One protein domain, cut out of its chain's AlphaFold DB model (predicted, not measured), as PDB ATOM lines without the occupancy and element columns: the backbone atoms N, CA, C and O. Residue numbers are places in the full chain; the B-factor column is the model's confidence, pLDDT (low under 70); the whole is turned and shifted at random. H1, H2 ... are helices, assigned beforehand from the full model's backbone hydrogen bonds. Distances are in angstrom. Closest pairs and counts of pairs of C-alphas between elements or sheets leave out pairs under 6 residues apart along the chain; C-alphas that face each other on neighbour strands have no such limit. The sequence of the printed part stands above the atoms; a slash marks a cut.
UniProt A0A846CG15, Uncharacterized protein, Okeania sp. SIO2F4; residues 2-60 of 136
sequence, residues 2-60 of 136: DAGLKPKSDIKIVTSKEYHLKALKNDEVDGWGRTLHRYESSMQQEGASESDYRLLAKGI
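AT A GLANCE: This is residues 2 to 60 of the 136 residues of an uncharacterized protein of Okeania sp. SIO2F4 (UniProt A0A846CG15). The domain has little regular structure: a body of mostly loops, with the short H1 and the longer H2 set apart in it, and residues 2 to 11 sticking out as a free arm. After H2 a tail with no named element, residues 47 to 60, closes the printed part. The printed part has 59 residues, two named helices in the order H1, H2, and no named strand; the class is all helix, though only 15 residues are in named elements. It is only just compact, close to loose, with a radius of gyration of the C-alphas of 12.3 A and spans of 35 by 25 by 19 A.

HOW THE PARTS SIT: H1, residues 22 to 25, and H2, residues 36 to 46, are apart, with no C-alpha of the one within 8 A of the other. A short link of 10 residues joins them. In H2 every O i to N i+4 pair is within hydrogen-bond range; H1 is too short for such a pair, and its one O i to N i+3 pair is within range.

IN THESE COORDINATES: H1 begins at C-alpha 22, (26.690, 32.615, -29.027), and measures 4.9 A from first to last C-alpha. H2 measures 15.6 A and ends at C-alpha 46, (26.395, 42.447, -30.128).

THE WHOLE: The C-alphas of Ser 9 and Gly 47, the two farthest apart, are 35.0 A apart. The printed part has no cut. Its mean pLDDT is 86.3, and residues 17 to 19 are under 70.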
ATOM      1  N   ASP A   2       5.266  26.366 -45.181       70.06
ATOM      2  CA  ASP A   2       5.769  25.013 -44.935       70.06
ATOM      3  C   ASP A   2       7.039  24.834 -45.777       70.06
ATOM      4  O   ASP A   2       7.013  25.068 -46.984       70.06
ATOM      5  N   ALA A   3       8.157  24.513 -45.126       80.44
ATOM      6  CA  ALA A   3       9.435  24.283 -45.796       80.44
ATOM      7  C   ALA A   3       9.614  22.815 -46.229       80.44
ATOM      8  O   ALA A   3      10.660  22.468 -46.770       80.44
ATOM      9  N   GLY A   4       8.632  21.945 -45.959       84.56
ATOM     10  CA  GLY A   4       8.686  20.513 -46.256       84.56
ATOM     11  C   GLY A   4       9.670  19.725 -45.387       84.56
ATOM     12  O   GLY A   4       9.899  18.547 -45.650       84.56
ATOM     13  N   LEU A   5      10.258  20.361 -44.368       83.81
ATOM     14  CA  LEU A   5      11.233  19.749 -43.470       83.81
ATOM     15  C   LEU A   5      10.540  18.903 -42.407       83.81
ATOM     16  O   LEU A   5       9.603  19.350 -41.746       83.81
ATOM     17  N   LYS A   6      11.073  17.709 -42.168       82.31
ATOM     18  CA  LYS A   6      10.680  16.819 -41.078       82.31
ATOM     19  C   LYS A   6      11.604  17.044 -39.878       82.31
ATOM     20  O   LYS A   6      12.759  16.611 -39.915       82.31
ATOM     21  N   PRO A   7      11.121  17.639 -38.769       80.00
ATOM     22  CA  PRO A   7      11.974  18.024 -37.638       80.00
ATOM     23  C   PRO A   7      12.760  16.880 -36.983       80.00
ATOM     24  O   PRO A   7      13.754  17.128 -36.310       80.00
ATOM     25  N   LYS A   8      12.300  15.632 -37.152       81.81
ATOM     26  CA  LYS A   8      12.906  14.428 -36.564       81.81
ATOM     27  C   LYS A   8      13.938  13.738 -37.471       81.81
ATOM     28  O   LYS A   8      14.618  12.838 -36.988       81.81
ATOM     29  N   SER A   9      14.045  14.112 -38.749       87.31
ATOM     30  CA  SER A   9      14.965  13.468 -39.706       87.31
ATOM     31  C   SER A   9      15.836  14.445 -40.484       87.31
ATOM     32  O   SER A   9      16.989  14.129 -40.755       87.31
ATOM     33  N   ASP A  10      15.306  15.617 -40.832       90.25
ATOM     34  CA  ASP A  10      15.952  16.506 -41.804       90.25
ATOM     35  C   ASP A  10      16.833  17.561 -41.126       90.25
ATOM     36  O   ASP A  10      17.687  18.168 -41.765       90.25
ATOM     37  N   ILE A  11      16.636  17.785 -39.823       90.38
ATOM     38  CA  ILE A  11      17.386  18.755 -39.022       90.38
ATOM     39  C   ILE A  11      17.763  18.163 -37.665       90.38
ATOM     40  O   ILE A  11      17.056  17.324 -37.105       90.38
ATOM     41  N   LYS A  12      18.865  18.654 -37.095       90.62
ATOM     42  CA  LYS A  12      19.248  18.377 -35.709       90.62
ATOM     43  C   LYS A  12      18.867  19.565 -34.832       90.62
ATOM     44  O   LYS A  12      19.462  20.632 -34.930       90.62
ATOM     45  N   ILE A  13      17.893  19.373 -33.946       88.81
ATOM     46  CA  ILE A  13      17.479  20.405 -32.990       88.81
ATOM     47  C   ILE A  13      18.379  20.335 -31.754       88.81
ATOM     48  O   ILE A  13      18.484  19.292 -31.111       88.81
ATOM     49  N   VAL A  14      19.003  21.460 -31.403       88.06
ATOM     50  CA  VAL A  14      19.822  21.600 -30.193       88.06
ATOM     51  C   VAL A  14      19.189  22.640 -29.273       88.06
ATOM     52  O   VAL A  14      18.927  23.775 -29.674       88.06
ATOM     53  N   THR A  15      18.933  22.268 -28.019       82.81
ATOM     54  CA  THR A  15      18.438  23.206 -27.006       82.81
ATOM     55  C   THR A  15      19.615  23.895 -26.326       82.81
ATOM     56  O   THR A  15      20.324  23.285 -25.529       82.81
ATOM     57  N   SER A  16      19.814  25.183 -26.607       73.25
ATOM     58  CA  SER A  16      20.788  25.989 -25.866       73.25
ATOM     59  C   SER A  16      20.195  26.490 -24.548       73.25
ATOM     60  O   SER A  16      19.063  26.979 -24.512       73.25
ATOM     61  N   LYS A  17      20.983  26.400 -23.468       68.88
ATOM     62  CA  LYS A  17      20.676  27.042 -22.178       68.88
ATOM     63  C   LYS A  17      20.924  28.553 -22.215       68.88
ATOM     64  O   LYS A  17      20.382  29.277 -21.384       68.88
ATOM     65  N   GLU A  18      21.731  29.022 -23.166       67.62
ATOM     66  CA  GLU A  18      22.038  30.435 -23.351       67.62
ATOM     67  C   GLU A  18      21.109  31.052 -24.408       67.62
ATOM     68  O   GLU A  18      20.885  30.517 -25.497       67.62
ATOM     69  N   TYR A  19      20.531  32.205 -24.074       65.88
ATOM     70  CA  TYR A  19      19.520  32.860 -24.904       65.88
ATOM     71  C   TYR A  19      20.097  33.769 -25.996       65.88
ATOM     72  O   TYR A  19      19.310  34.330 -26.754       65.88
ATOM     73  N   HIS A  20      21.422  33.883 -26.092       72.31
ATOM     74  CA  HIS A  20      22.128  34.813 -26.975       72.31
ATOM     75  C   HIS A  20      22.607  34.149 -28.278       72.31
ATOM     76  O   HIS A  20      22.513  32.932 -28.442       72.31
ATOM     77  N   LEU A  21      23.159  34.960 -29.185       83.62
ATOM     78  CA  LEU A  21      23.695  34.564 -30.499       83.62
ATOM     79  C   LEU A  21      24.929  33.652 -30.438       83.62
ATOM     80  O   LEU A  21      25.421  33.232 -31.475       83.62
ATOM     81  N   LYS A  22      25.430  33.334 -29.242       84.56
ATOM     82  CA  LYS A  22      26.690  32.615 -29.027       84.56
ATOM     83  C   LYS A  22      26.815  31.326 -29.845       84.56
ATOM     84  O   LYS A  22      27.848  31.118 -30.458       84.56
ATOM     85  N   ALA A  23      25.761  30.511 -29.904       87.75
ATOM     86  CA  ALA A  23      25.792  29.262 -30.668       87.75
ATOM     87  C   ALA A  23      25.950  29.501 -32.183       87.75
ATOM     88  O   ALA A  23      26.666  28.757 -32.838       87.75
ATOM     89  N   LEU A  24      25.329  30.553 -32.731       88.88
ATOM     90  CA  LEU A  24      25.547  30.955 -34.126       88.88
ATOM     91  C   LEU A  24      26.956  31.524 -34.321       88.88
ATOM     92  O   LEU A  24      27.631  31.179 -35.276       88.88
ATOM     93  N   LYS A  25      27.415  32.376 -33.398       88.62
ATOM     94  CA  LYS A  25      28.729  33.039 -33.458       88.62
ATOM     95  C   LYS A  25      29.905  32.059 -33.384       88.62
ATOM     96  O   LYS A  25      30.969  32.348 -33.915       88.62
ATOM     97  N   ASN A  26      29.713  30.943 -32.689       89.00
ATOM     98  CA  ASN A  26      30.707  29.889 -32.511       89.00
ATOM     99  C   ASN A  26      30.594  28.768 -33.562       89.00
ATOM    100  O   ASN A  26      31.235  27.734 -33.385       89.00
ATOM    101  N   ASP A  27      29.746  28.924 -34.586       89.94
ATOM    102  CA  ASP A  27      29.461  27.893 -35.595       89.94
ATOM    103  C   ASP A  27      28.968  26.555 -34.991       89.94
ATOM    104  O   ASP A  27      29.170  25.474 -35.543       89.94
ATOM    105  N   GLU A  28      28.301  26.605 -33.830       90.00
ATOM    106  CA  GLU A  28      27.726  25.425 -33.166       90.00
ATOM    107  C   GLU A  28      26.382  25.008 -33.789       90.00
ATOM    108  O   GLU A  28      25.939  23.867 -33.617       90.00
ATOM    109  N   VAL A  29      25.708  25.936 -34.479       92.38
ATOM    110  CA  VAL A  29      24.439  25.721 -35.190       92.38
ATOM    111  C   VAL A  29      24.396  26.539 -36.481       92.38
ATOM    112  O   VAL A  29      24.877  27.665 -36.515       92.38
ATOM    113  N   ASP A  30      23.724  26.017 -37.507       92.12
ATOM    114  CA  ASP A  30      23.558  26.703 -38.801       92.12
ATOM    115  C   ASP A  30      22.366  27.678 -38.834       92.12
ATOM    116  O   ASP A  30      22.194  28.461 -39.768       92.12
ATOM    117  N   GLY A  31      21.489  27.612 -37.828       91.00
ATOM    118  CA  GLY A  31      20.249  28.378 -37.793       91.00
ATOM    119  C   GLY A  31      19.689  28.543 -36.387       91.00
ATOM    120  O   GLY A  31      19.973  27.766 -35.474       91.00
ATOM    121  N   TRP A  32      18.867  29.577 -36.209       89.75
ATOM    122  CA  TRP A  32      18.347  29.953 -34.898       89.75
ATOM    123  C   TRP A  32      16.908  30.463 -34.965       89.75
ATOM    124  O   TRP A  32      16.615  31.469 -35.605       89.75
ATOM    125  N   GLY A  33      16.003  29.775 -34.265       88.75
ATOM    126  CA  GLY A  33      14.601  30.178 -34.130       88.75
ATOM    127  C   GLY A  33      14.350  30.962 -32.841       88.75
ATOM    128  O   GLY A  33      14.580  30.446 -31.741       88.75
ATOM    129  N   ARG A  34      13.845  32.198 -32.956       87.00
ATOM    130  CA  ARG A  34      13.479  33.072 -31.826       87.00
ATOM    131  C   ARG A  34      12.323  34.013 -32.160       87.00
ATOM    132  O   ARG A  34      11.995  34.255 -33.314       87.00
ATOM    133  N   THR A  35      11.742  34.605 -31.117       87.50
ATOM    134  CA  THR A  35      10.845  35.761 -31.241       87.50
ATOM    135  C   THR A  35      11.600  36.983 -31.769       87.50
ATOM    136  O   THR A  35      12.697  37.264 -31.283       87.50
ATOM    137  N   LEU A  36      10.971  37.762 -32.654       86.12
ATOM    138  CA  LEU A  36      11.589  38.916 -33.324       86.12
ATOM    139  C   LEU A  36      12.257  39.911 -32.357       86.12
ATOM    140  O   LEU A  36      13.434  40.209 -32.520       86.12
ATOM    141  N   HIS A  37      11.573  40.316 -31.281       83.00
ATOM    142  CA  HIS A  37      12.137  41.262 -30.304       83.00
ATOM    143  C   HIS A  37      13.446  40.772 -29.654       83.00
ATOM    144  O   HIS A  37      14.299  41.577 -29.283       83.00
ATOM    145  N   ARG A  38      13.632  39.451 -29.496       85.38
ATOM    146  CA  ARG A  38      14.874  38.877 -28.945       85.38
ATOM    147  C   ARG A  38      15.992  38.848 -29.974       85.38
ATOM    148  O   ARG A  38      17.141  39.040 -29.590       85.38
ATOM    149  N   TYR A  39      15.664  38.611 -31.242       88.56
ATOM    150  CA  TYR A  39      16.618  38.757 -32.338       88.56
ATOM    151  C   TYR A  39      17.123  40.205 -32.399       88.56
ATOM    152  O   TYR A  39      18.322  40.427 -32.270       88.56
ATOM    153  N   GLU A  40      16.215  41.185 -32.435       87.19
ATOM    154  CA  GLU A  40      16.552  42.618 -32.456       87.19
ATOM    155  C   GLU A  40      17.378  43.035 -31.230       87.19
ATOM    156  O   GLU A  40      18.405  43.697 -31.367       87.19
ATOM    157  N   SER A  41      16.986  42.587 -30.030       85.62
ATOM    158  CA  SER A  41      17.749  42.860 -28.804       85.62
ATOM    159  C   SER A  41      19.158  42.259 -28.854       85.62
ATOM    160  O   SER A  41      20.101  42.876 -28.367       85.62
ATOM    161  N   SER A  42      19.317  41.069 -29.442       88.00
ATOM    162  CA  SER A  42      20.626  40.412 -29.554       88.00
ATOM    163  C   SER A  42      21.522  41.113 -30.577       88.00
ATOM    164  O   SER A  42      22.704  41.288 -30.308       88.00
ATOM    165  N   MET A  43      20.959  41.572 -31.703       90.06
ATOM    166  CA  MET A  43      21.676  42.398 -32.685       90.06
ATOM    167  C   MET A  43      22.227  43.670 -32.030       90.06
ATOM    168  O   MET A  43      23.418  43.948 -32.120       90.06
ATOM    169  N   GLN A  44      21.381  44.393 -31.287       88.88
ATOM    170  CA  GLN A  44      21.790  45.610 -30.581       88.88
ATOM    171  C   GLN A  44      22.887  45.352 -29.539       88.88
ATOM    172  O   GLN A  44      23.827  46.134 -29.443       88.88
ATOM    173  N   GLN A  45      22.778  44.266 -28.767       88.50
ATOM    174  CA  GLN A  45      23.764  43.910 -27.739       88.50
ATOM    175  C   GLN A  45      25.130  43.548 -28.328       88.50
ATOM    176  O   GLN A  45      26.151  43.916 -27.755       88.50
ATOM    177  N   GLU A  46      25.152  42.845 -29.459       88.75
ATOM    178  CA  GLU A  46      26.395  42.447 -30.128       88.75
ATOM    179  C   GLU A  46      26.940  43.530 -31.075       88.75
ATOM    180  O   GLU A  46      28.016  43.350 -31.639       88.75
ATOM    181  N   GLY A  47      26.216  44.637 -31.283       92.25
ATOM    182  CA  GLY A  47      26.557  45.625 -32.314       92.25
ATOM    183  C   GLY A  47      26.488  45.052 -33.735       92.25
ATOM    184  O   GLY A  47      27.187  45.533 -34.623       92.25
ATOM    185  N   ALA A  48      25.676  44.013 -33.926       91.56
ATOM    186  CA  ALA A  48      25.476  43.318 -35.187       91.56
ATOM    187  C   ALA A  48      24.216  43.818 -35.904       91.56
ATOM    188  O   ALA A  48      23.381  44.537 -35.346       91.56
ATOM    189  N   SER A  49      24.063  43.409 -37.154       91.19
ATOM    190  CA  SER A  49      22.937  43.759 -38.009       91.19
ATOM    191  C   SER A  49      22.449  42.560 -38.821       91.19
ATOM    192  O   SER A  49      23.030  41.475 -38.800       91.19
ATOM    193  N   GLU A  50      21.376  42.756 -39.586       90.12
ATOM    194  CA  GLU A  50      20.824  41.716 -40.457       90.12
ATOM    195  C   GLU A  50      21.793  41.281 -41.572       90.12
ATOM    196  O   GLU A  50      21.658  40.176 -42.094       90.12
ATOM    197  N   SER A  51      22.807  42.088 -41.919       91.88
ATOM    198  CA  SER A  51      23.861  41.634 -42.837       91.88
ATOM    199  C   SER A  51      24.782  40.590 -42.207       91.88
ATOM    200  O   SER A  51      25.302  39.744 -42.931       91.88
ATOM    201  N   ASP A  52      24.956  40.630 -40.884       91.81
ATOM    202  CA  ASP A  52      25.772  39.672 -40.130       91.81
ATOM    203  C   ASP A  52      24.968  38.401 -39.823       91.81
ATOM    204  O   ASP A  52      25.458  37.286 -39.987       91.81
ATOM    205  N   TYR A  53      23.696  38.563 -39.437       91.81
ATOM    206  CA  TYR A  53      22.784  37.466 -39.106       91.81
ATOM    207  C   TYR A  53      21.437  37.645 -39.810       91.81
ATOM    208  O   TYR A  53      20.504  38.239 -39.275       91.81
ATOM    209  N   ARG A  54      21.325  37.104 -41.024       92.44
ATOM    210  CA  ARG A  54      20.156  37.309 -41.894       92.44
ATOM    211  C   ARG A  54      18.866  36.722 -41.318       92.44
ATOM    212  O   ARG A  54      18.829  35.559 -40.910       92.44
ATOM    213  N   LEU A  55      17.772  37.482 -41.400       92.50
ATOM    214  CA  LEU A  55      16.430  36.980 -41.121       92.50
ATOM    215  C   LEU A  55      15.937  36.137 -42.309       92.50
ATOM    216  O   LEU A  55      15.531  36.663 -43.339       92.50
ATOM    217  N   LEU A  56      15.962  34.810 -42.166       91.75
ATOM    218  CA  LEU A  56      15.591  33.896 -43.259       91.75
ATOM    219  C   LEU A  56      14.078  33.800 -43.483       91.75
ATOM    220  O   LEU A  56      13.617  33.670 -44.614       91.75
ATOM    221  N   ALA A  57      13.301  33.826 -42.403       90.44
ATOM    222  CA  ALA A  57      11.852  33.718 -42.455       90.44
ATOM    223  C   ALA A  57      11.219  34.331 -41.205       90.44
ATOM    224  O   ALA A  57      11.771  34.258 -40.106       90.44
ATOM    225  N   LYS A  58      10.014  34.882 -41.369       90.06
ATOM    226  CA  LYS A  58       9.175  35.363 -40.271       90.06
ATOM    227  C   LYS A  58       7.886  34.550 -40.229       90.06
ATOM    228  O   LYS A  58       7.204  34.398 -41.240       90.06
ATOM    229  N   GLY A  59       7.569  34.023 -39.051       86.88
ATOM    230  CA  GLY A  59       6.295  33.354 -38.808       86.88
ATOM    231  C   GLY A  59       5.116  34.326 -38.849       86.88
ATOM    232  O   GLY A  59       5.281  35.546 -38.782       86.88
ATOM    233  N   ILE A  60       3.911  33.768 -38.924       88.19
ATOM    234  CA  ILE A  60       2.684  34.532 -38.697       88.19
ATOM    235  C   ILE A  60       2.613  35.016 -37.246       88.19
ATOM    236  O   ILE A  60       3.313  34.508 -36.366       88.19
TER     237      ILE A  60